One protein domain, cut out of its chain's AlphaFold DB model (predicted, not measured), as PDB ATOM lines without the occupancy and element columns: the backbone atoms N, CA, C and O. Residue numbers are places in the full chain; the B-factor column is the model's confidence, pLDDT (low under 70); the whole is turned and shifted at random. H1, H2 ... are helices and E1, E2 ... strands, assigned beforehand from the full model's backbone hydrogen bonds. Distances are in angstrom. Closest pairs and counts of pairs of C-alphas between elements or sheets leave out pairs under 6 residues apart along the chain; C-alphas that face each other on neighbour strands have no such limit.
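This is residues 5 to 63 of the 75 residues of the protein "PfkB domain-containing protein" of Proteus penneri ATCC 35198 (UniProt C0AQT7). A small antiparallel sheet, E1 E2 E3, has the longer helix H2 slantwise over one face, and the shorter helix H1 packs on H2 and on the E1 side of the sheet. The arrangement is two layers, helices on one face of a sheet, with H1 meeting mainly E1. The printed part has 59 residues, with two named helices followed by three named strands, H1 H2 E1 E2 E3, of mixed class. It is compact and rounded, with a radius of gyration of the C-alphas of 9.7 A and spans of 28 by 22 by 17 A.

Strands E1, residues 41 to 44, E2, residues 50 to 53, and E3, residues 58 to 61, form a meander, each strand the antiparallel neighbour of the one before. E1 and E2 form a hairpin at 169 degrees, with N 43 and O 51 2.7 A apart, within hydrogen-bond range. E2 and E3 form a hairpin at 162 degrees, with N 52 and O 59 at 2.8 A, also within range. H2, residues 23 to 35, is on the sheet at a height over the sheet of 7.8 A. It lies over E2 and, only just, over E1, where 3 of its C-alphas fall. It runs slantwise to the strands, at 35 degrees to E2 on the local plane. The closest C-alphas of H2 and E1 are those of Ala 30 and Val 41, 5.9 A apart. H1, residues 9 to 16, touches H2, with the closest C-alphas, those of Ser 16 and Ala 29, 5.0 A apart. They run the same way at a steep tilt of 39 degrees. H1 is also on the sheet; its closest C-alphas with E1 are those of Glu 9 and Thr 44, 6.3 A apart. In H1 and H2 every O i to N i+4 pair is within hydrogen-bond range.

H1 begins at C-alpha 9, (-35.124, 50.846, 15.327), and is 10.4 A long. H2 is 18.5 A long from first to last C-alpha. E1 is 9.9 A, E2 10.3 A and E3 9.9 A long, and E3 ends at C-alpha 61, (-40.802, 37.214, 13.655).

The C-alphas of Gly 37 and Ser 47, the two farthest apart, are 28.2 A apart. The printed part has no cut and no long link. No printed residue is under 70 in pLDDT.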
ATOM      1  N   LEU A   5     -27.454  41.629  21.924       89.44
ATOM      2  CA  LEU A   5     -27.918  43.009  21.899       89.44
ATOM      3  C   LEU A   5     -29.322  43.063  21.298       89.44
ATOM      4  O   LEU A   5     -29.563  42.469  20.249       89.44
ATOM      5  N   THR A   6     -30.236  43.791  21.939       91.75
ATOM      6  CA  THR A   6     -31.640  43.878  21.509       91.75
ATOM      7  C   THR A   6     -32.094  45.317  21.213       91.75
ATOM      8  O   THR A   6     -32.964  45.827  21.924       91.75
ATOM      9  N   PRO A   7     -31.488  46.027  20.242       92.94
ATOM     10  CA  PRO A   7     -31.824  47.428  20.004       92.94
ATOM     11  C   PRO A   7     -33.234  47.585  19.408       92.94
ATOM     12  O   PRO A   7     -33.749  46.704  18.715       92.94
ATOM     13  N   ASN A   8     -33.875  48.726  19.649       93.06
ATOM     14  CA  ASN A   8     -35.001  49.177  18.825       93.06
ATOM     15  C   ASN A   8     -34.520  49.784  17.490       93.06
ATOM     16  O   ASN A   8     -33.319  49.852  17.238       93.06
ATOM     17  N   GLU A   9     -35.441  50.220  16.625       94.00
ATOM     18  CA  GLU A   9     -35.124  50.846  15.327       94.00
ATOM     19  C   GLU A   9     -34.129  52.015  15.460       94.00
ATOM     20  O   GLU A   9     -33.103  52.043  14.782       94.00
ATOM     21  N   THR A  10     -34.379  52.945  16.383       94.25
ATOM     22  CA  THR A  10     -33.542  54.137  16.589       94.25
ATOM     23  C   THR A  10     -32.157  53.784  17.140       94.25
ATOM     24  O   THR A  10     -31.147  54.305  16.669       94.25
ATOM     25  N   GLU A  11     -32.085  52.880  18.116       94.00
ATOM     26  CA  GLU A  11     -30.818  52.408  18.684       94.00
ATOM     27  C   GLU A  11     -30.000  51.630  17.650       94.00
ATOM     28  O   GLU A  11     -28.788  51.815  17.550       94.00
ATOM     29  N   ALA A  12     -30.659  50.789  16.848       94.31
ATOM     30  CA  ALA A  12     -30.012  50.036  15.787       94.31
ATOM     31  C   ALA A  12     -29.424  50.985  14.744       94.31
ATOM     32  O   ALA A  12     -28.302  50.758  14.294       94.31
ATOM     33  N   SER A  13     -30.116  52.078  14.414       96.06
ATOM     34  CA  SER A  13     -29.575  53.101  13.521       96.06
ATOM     35  C   SER A  13     -28.371  53.825  14.082       96.06
ATOM     36  O   SER A  13     -27.382  53.997  13.373       96.06
ATOM     37  N   LEU A  14     -28.420  54.194  15.360       95.12
ATOM     38  CA  LEU A  14     -27.304  54.865  16.015       95.12
ATOM     39  C   LEU A  14     -26.054  53.976  16.057       95.12
ATOM     40  O   LEU A  14     -24.955  54.441  15.773       95.12
ATOM     41  N   LEU A  15     -26.226  52.697  16.394       92.88
ATOM     42  CA  LEU A  15     -25.120  51.752  16.537       92.88
ATOM     43  C   LEU A  15     -24.559  51.299  15.191       92.88
ATOM     44  O   LEU A  15     -23.350  51.156  15.043       92.88
ATOM     45  N   SER A  16     -25.426  51.050  14.212       93.81
ATOM     46  CA  SER A  16     -25.003  50.565  12.897       93.81
ATOM     47  C   SER A  16     -24.530  51.669  11.953       93.81
ATOM     48  O   SER A  16     -23.843  51.358  10.979       93.81
ATOM     49  N   GLY A  17     -24.930  52.923  12.203       94.94
ATOM     50  CA  GLY A  17     -24.802  54.034  11.256       94.94
ATOM     51  C   GLY A  17     -25.769  53.952  10.066       94.94
ATOM     52  O   GLY A  17     -25.615  54.708   9.111       94.94
ATOM     53  N   ILE A  18     -26.736  53.027  10.093       95.19
ATOM     54  CA  ILE A  18     -27.676  52.749   9.001       95.19
ATOM     55  C   ILE A  18     -29.092  53.075   9.475       95.19
ATOM     56  O   ILE A  18     -29.583  52.493  10.439       95.19
ATOM     57  N   GLU A  19     -29.780  53.985   8.793       95.88
ATOM     58  CA  GLU A  19     -31.168  54.312   9.125       95.88
ATOM     59  C   GLU A  19     -32.081  53.087   8.926       95.88
ATOM     60  O   GLU A  19     -32.111  52.500   7.846       95.88
ATOM     61  N   VAL A  20     -32.793  52.672   9.979       94.56
ATOM     62  CA  VAL A  20     -33.651  51.482   9.999       94.56
ATOM     63  C   VAL A  20     -35.095  51.930   9.814       94.56
ATOM     64  O   VAL A  20     -35.738  52.395  10.752       94.56
ATOM     65  N   LEU A  21     -35.601  51.782   8.591       91.56
ATOM     66  CA  LEU A  21     -36.969  52.157   8.203       91.56
ATOM     67  C   LEU A  21     -37.829  50.939   7.842       91.56
ATOM     68  O   LEU A  21     -39.064  50.980   7.847       91.56
ATOM     69  N   ASP A  22     -37.182  49.827   7.524       91.75
ATOM     70  CA  ASP A  22     -37.780  48.631   6.955       91.75
ATOM     71  C   ASP A  22     -36.940  47.394   7.284       91.75
ATOM     72  O   ASP A  22     -35.902  47.438   7.941       91.75
ATOM     73  N   LEU A  23     -37.444  46.236   6.872       91.62
ATOM     74  CA  LEU A  23     -36.833  44.959   7.207       91.62
ATOM     75  C   LEU A  23     -35.471  44.768   6.525       91.62
ATOM     76  O   LEU A  23     -34.629  44.037   7.042       91.62
ATOM     77  N   GLU A  24     -35.247  45.403   5.375       93.38
ATOM     78  CA  GLU A  24     -33.990  45.299   4.637       93.38
ATOM     79  C   GLU A  24     -32.900  46.154   5.287       93.38
ATOM     80  O   GLU A  24     -31.827  45.642   5.615       93.38
ATOM     81  N   SER A  25     -33.211  47.411   5.601       94.62
ATOM     82  CA  SER A  25     -32.342  48.276   6.404       94.62
ATOM     83  C   SER A  25     -32.053  47.686   7.789       94.62
ATOM     84  O   SER A  25     -30.903  47.704   8.226       94.62
ATOM     85  N   ALA A  26     -33.034  47.045   8.436       94.50
ATOM     86  CA  ALA A  26     -32.820  46.319   9.690       94.50
ATOM     87  C   ALA A  26     -31.814  45.163   9.541       94.50
ATOM     88  O   ALA A  26     -30.963  44.972  10.408       94.50
ATOM     89  N   LYS A  27     -31.854  44.399   8.440       94.75
ATOM     90  CA  LYS A  27     -30.855  43.343   8.182       94.75
ATOM     91  C   LYS A  27     -29.456  43.928   8.061       94.75
ATOM     92  O   LYS A  27     -28.536  43.423   8.701       94.75
ATOM     93  N   ASN A  28     -29.308  45.005   7.295       95.44
ATOM     94  CA  ASN A  28     -28.019  45.666   7.104       95.44
ATOM     95  C   ASN A  28     -27.481  46.228   8.430       95.44
ATOM     96  O   ASN A  28     -26.309  46.033   8.758       95.44
ATOM     97  N   ALA A  29     -28.352  46.838   9.239       95.44
ATOM     98  CA  ALA A  29     -28.008  47.306  10.576       95.44
ATOM     99  C   ALA A  29     -27.564  46.156  11.493       95.44
ATOM    100  O   ALA A  29     -26.548  46.274  12.177       95.44
ATOM    101  N   ALA A  30     -28.265  45.018  11.468       94.25
ATOM    102  CA  ALA A  30     -27.922  43.850  12.276       94.25
ATOM    103  C   ALA A  30     -26.541  43.273  11.921       94.25
ATOM    104  O   ALA A  30     -25.793  42.883  12.817       94.25
ATOM    105  N   VAL A  31     -26.180  43.260  10.632       94.25
ATOM    106  CA  VAL A  31     -24.844  42.847  10.174       94.25
ATOM    107  C   VAL A  31     -23.771  43.811  10.661       94.25
ATOM    108  O   VAL A  31     -22.764  43.360  11.201       94.25
ATOM    109  N   SER A  32     -23.988  45.121  10.502       94.25
ATOM    110  CA  SER A  32     -23.043  46.148  10.959       94.25
ATOM    111  C   SER A  32     -22.783  46.030  12.466       94.25
ATOM    112  O   SER A  32     -21.634  45.993  12.898       94.25
ATOM    113  N   ILE A  33     -23.837  45.855  13.269       92.69
ATOM    114  CA  ILE A  33     -23.729  45.683  14.727       92.69
ATOM    115  C   ILE A  33     -23.022  44.368  15.087       92.69
ATOM    116  O   ILE A  33     -22.182  44.345  15.984       92.69
ATOM    117  N   TYR A  34     -23.315  43.274  14.383       92.62
ATOM    118  CA  TYR A  34     -22.630  41.995  14.590       92.62
ATOM    119  C   TYR A  34     -21.118  42.116  14.332       92.62
ATOM    120  O   TYR A  34     -20.302  41.642  15.123       92.62
ATOM    121  N   GLN A  35     -20.726  42.828  13.269       90.25
ATOM    122  CA  GLN A  35     -19.320  43.068  12.927       90.25
ATOM    123  C   GLN A  35     -18.561  43.898  13.974       90.25
ATOM    124  O   GLN A  35     -17.335  43.836  14.017       90.25
ATOM    125  N   GLN A  36     -19.260  44.618  14.856       89.00
ATOM    126  CA  GLN A  36     -18.650  45.352  15.972       89.00
ATOM    127  C   GLN A  36     -18.280  44.447  17.165       89.00
ATOM    128  O   GLN A  36     -17.742  44.935  18.158       89.00
ATOM    129  N   GLY A  37     -18.531  43.134  17.079       85.88
ATOM    130  CA  GLY A  37     -18.152  42.148  18.100       85.88
ATOM    131  C   GLY A  37     -19.310  41.648  18.967       85.88
ATOM    132  O   GLY A  37     -19.074  41.058  20.022       85.88
ATOM    133  N   VAL A  38     -20.556  41.879  18.540       88.12
ATOM    134  CA  VAL A  38     -21.759  41.345  19.191       88.12
ATOM    135  C   VAL A  38     -22.100  39.983  18.588       88.12
ATOM    136  O   VAL A  38     -22.307  39.880  17.385       88.12
ATOM    137  N   ASN A  39     -22.232  38.947  19.421       86.94
ATOM    138  CA  ASN A  39     -22.523  37.587  18.943       86.94
ATOM    139  C   ASN A  39     -23.953  37.417  18.401       86.94
ATOM    140  O   ASN A  39     -24.170  36.638  17.478       86.94
ATOM    141  N   LYS A  40     -24.945  38.107  18.977       90.94
ATOM    142  CA  LYS A  40     -26.352  38.017  18.552       90.94
ATOM    143  C   LYS A  40     -27.022  39.378  18.583       90.94
ATOM    144  O   LYS A  40     -26.951  40.077  19.590       90.94
ATOM    145  N   VAL A  41     -27.729  39.731  17.516       94.06
ATOM    146  CA  VAL A  41     -28.429  41.014  17.390       94.06
ATOM    147  C   VAL A  41     -29.916  40.760  17.177       94.06
ATOM    148  O   VAL A  41     -30.282  40.009  16.279       94.06
ATOM    149  N   VAL A  42     -30.781  41.375  17.981       94.38
ATOM    150  CA  VAL A  42     -32.242  41.294  17.842       94.38
ATOM    151  C   VAL A  42     -32.828  42.696  17.755       94.38
ATOM    152  O   VAL A  42     -33.001  43.373  18.758       94.38
ATOM    153  N   ILE A  43     -33.167  43.135  16.552       94.69
ATOM    154  CA  ILE A  43     -33.762  44.447  16.321       94.69
ATOM    155  C   ILE A  43     -35.275  44.350  16.496       94.69
ATOM    156  O   ILE A  43     -35.937  43.556  15.821       94.69
ATOM    157  N   THR A  44     -35.840  45.161  17.385       94.12
ATOM    158  CA  THR A  44     -37.297  45.302  17.520       94.12
ATOM    159  C   THR A  44     -37.813  46.385  16.571       94.12
ATOM    160  O   THR A  44     -37.271  47.482  16.534       94.12
ATOM    161  N   LEU A  45     -38.848  46.059  15.790       91.38
ATOM    162  CA  LEU A  45     -39.437  46.876  14.715       91.38
ATOM    163  C   LEU A  45     -40.885  47.295  15.047       91.38
ATOM    164  O   LEU A  45     -41.755  47.368  14.171       91.38
ATOM    165  N   GLY A  46     -41.187  47.433  16.342       87.19
ATOM    166  CA  GLY A  46     -42.513  47.778  16.857       87.19
ATOM    167  C   GLY A  46     -43.631  46.903  16.277       87.19
ATOM    168  O   GLY A  46     -43.633  45.679  16.419       87.19
ATOM    169  N   SER A  47     -44.578  47.537  15.581       85.38
ATOM    170  CA  SER A  47     -45.728  46.876  14.943       85.38
ATOM    171  C   SER A  47     -45.355  45.911  13.813       85.38
ATOM    172  O   SER A  47     -46.196  45.123  13.391       85.38
ATOM    173  N   LYS A  48     -44.117  45.954  13.304       86.69
ATOM    174  CA  LYS A  48     -43.616  45.001  12.304       86.69
ATOM    175  C   LYS A  48     -43.032  43.744  12.952       86.69
ATOM    176  O   LYS A  48     -42.821  42.768  12.245       86.69
ATOM    177  N   GLY A  49     -42.798  43.720  14.264       91.19
ATOM    178  CA  GLY A  49     -42.263  42.560  14.981       91.19
ATOM    179  C   GLY A  49     -40.790  42.713  15.330       91.19
ATOM    180  O   GLY A  49     -40.386  43.752  15.841       91.19
ATOM    181  N   SER A  50     -39.985  41.682  15.088       92.81
ATOM    182  CA  SER A  50     -38.561  41.669  15.436       92.81
ATOM    183  C   SER A  50     -37.724  40.872  14.439       92.81
ATOM    184  O   SER A  50     -38.166  39.842  13.926       92.81
ATOM    185  N   LEU A  51     -36.490  41.315  14.217       94.62
ATOM    186  CA  LEU A  51     -35.494  40.665  13.372       94.62
ATOM    187  C   LEU A  51     -34.295  40.233  14.220       94.62
ATOM    188  O   LEU A  51     -33.639  41.073  14.820       94.62
ATOM    189  N   ALA A  52     -33.971  38.945  14.229       93.50
ATOM    190  CA  ALA A  52     -32.778  38.411  14.874       93.50
ATOM    191  C   ALA A  52     -31.713  38.002  13.848       93.50
ATOM    192  O   ALA A  52     -32.036  37.479  12.779       93.50
ATOM    193  N   TYR A  53     -30.446  38.201  14.201       94.25
ATOM    194  CA  TYR A  53     -29.272  37.823  13.428       94.25
ATOM    195  C   TYR A  53     -28.193  37.236  14.345       94.25
ATOM    196  O   TYR A  53     -27.886  37.791  15.398       94.25
ATOM    197  N   ASP A  54     -27.630  36.105  13.928       90.31
ATOM    198  CA  ASP A  54     -26.648  35.305  14.686       90.31
ATOM    199  C   ASP A  54     -25.331  35.124  13.900       90.31
ATOM    200  O   ASP A  54     -24.560  34.215  14.161       90.31
ATOM    201  N   GLY A  55     -25.102  35.916  12.846       88.25
ATOM    202  CA  GLY A  55     -23.931  35.762  11.966       88.25
ATOM    203  C   GLY A  55     -24.107  34.752  10.826       88.25
ATOM    204  O   GLY A  55     -23.403  34.833   9.825       88.25
ATOM    205  N   TYR A  56     -25.073  33.837  10.941       88.88
ATOM    206  CA  TYR A  56     -25.351  32.814   9.921       88.88
ATOM    207  C   TYR A  56     -26.694  32.994   9.216       88.88
ATOM    208  O   TYR A  56     -26.822  32.735   8.021       88.88
ATOM    209  N   LYS A  57     -27.724  33.398   9.962       91.81
ATOM    210  CA  LYS A  57     -29.100  33.484   9.466       91.81
ATOM    211  C   LYS A  57     -29.832  34.672  10.053       91.81
ATOM    212  O   LYS A  57     -29.546  35.101  11.169       91.81
ATOM    213  N   TYR A  58     -30.832  35.121   9.306       92.62
ATOM    214  CA  TYR A  58     -31.821  36.086   9.760       92.62
ATOM    215  C   TYR A  58     -33.095  35.350  10.150       92.62
ATOM    216  O   TYR A  58     -33.581  34.502   9.400       92.62
ATOM    217  N   ILE A  59     -33.653  35.692  11.303       93.06
ATOM    218  CA  ILE A  59     -34.954  35.206  11.750       93.06
ATOM    219  C   ILE A  59     -35.852  36.422  11.895       93.06
ATOM    220  O   ILE A  59     -35.627  37.264  12.758       93.06
ATOM    221  N   TYR A  60     -36.870  36.517  11.050       93.94
ATOM    222  CA  TYR A  60     -37.907  37.526  11.195       93.94
ATOM    223  C   TYR A  60     -39.121  36.912  11.884       93.94
ATOM    224  O   TYR A  60     -39.645  35.893  11.434       93.94
ATOM    225  N   SER A  61     -39.559  37.540  12.969       91.69
ATOM    226  CA  SER A  61     -40.802  37.214  13.655       91.69
ATOM    227  C   SER A  61     -41.758  38.397  13.513       91.69
ATOM    228  O   SER A  61     -41.447  39.468  14.039       91.69
ATOM    229  N   PRO A  62     -42.909  38.243  12.836       89.31
ATOM    230  CA  PRO A  62     -43.898  39.308  12.746       89.31
ATOM    231  C   PRO A  62     -44.490  39.623  14.126       89.31
ATOM    232  O   PRO A  62     -44.531  38.763  15.012       89.31
ATOM    233  N   ALA A  63     -44.956  40.859  14.317       85.38
ATOM    234  CA  ALA A  63     -45.687  41.213  15.527       85.38
ATOM    235  C   ALA A  63     -47.044  40.512  15.523       85.38
ATOM    236  O   ALA A  63     -47.785  40.564  14.540       85.38
TER     237      ALA A  63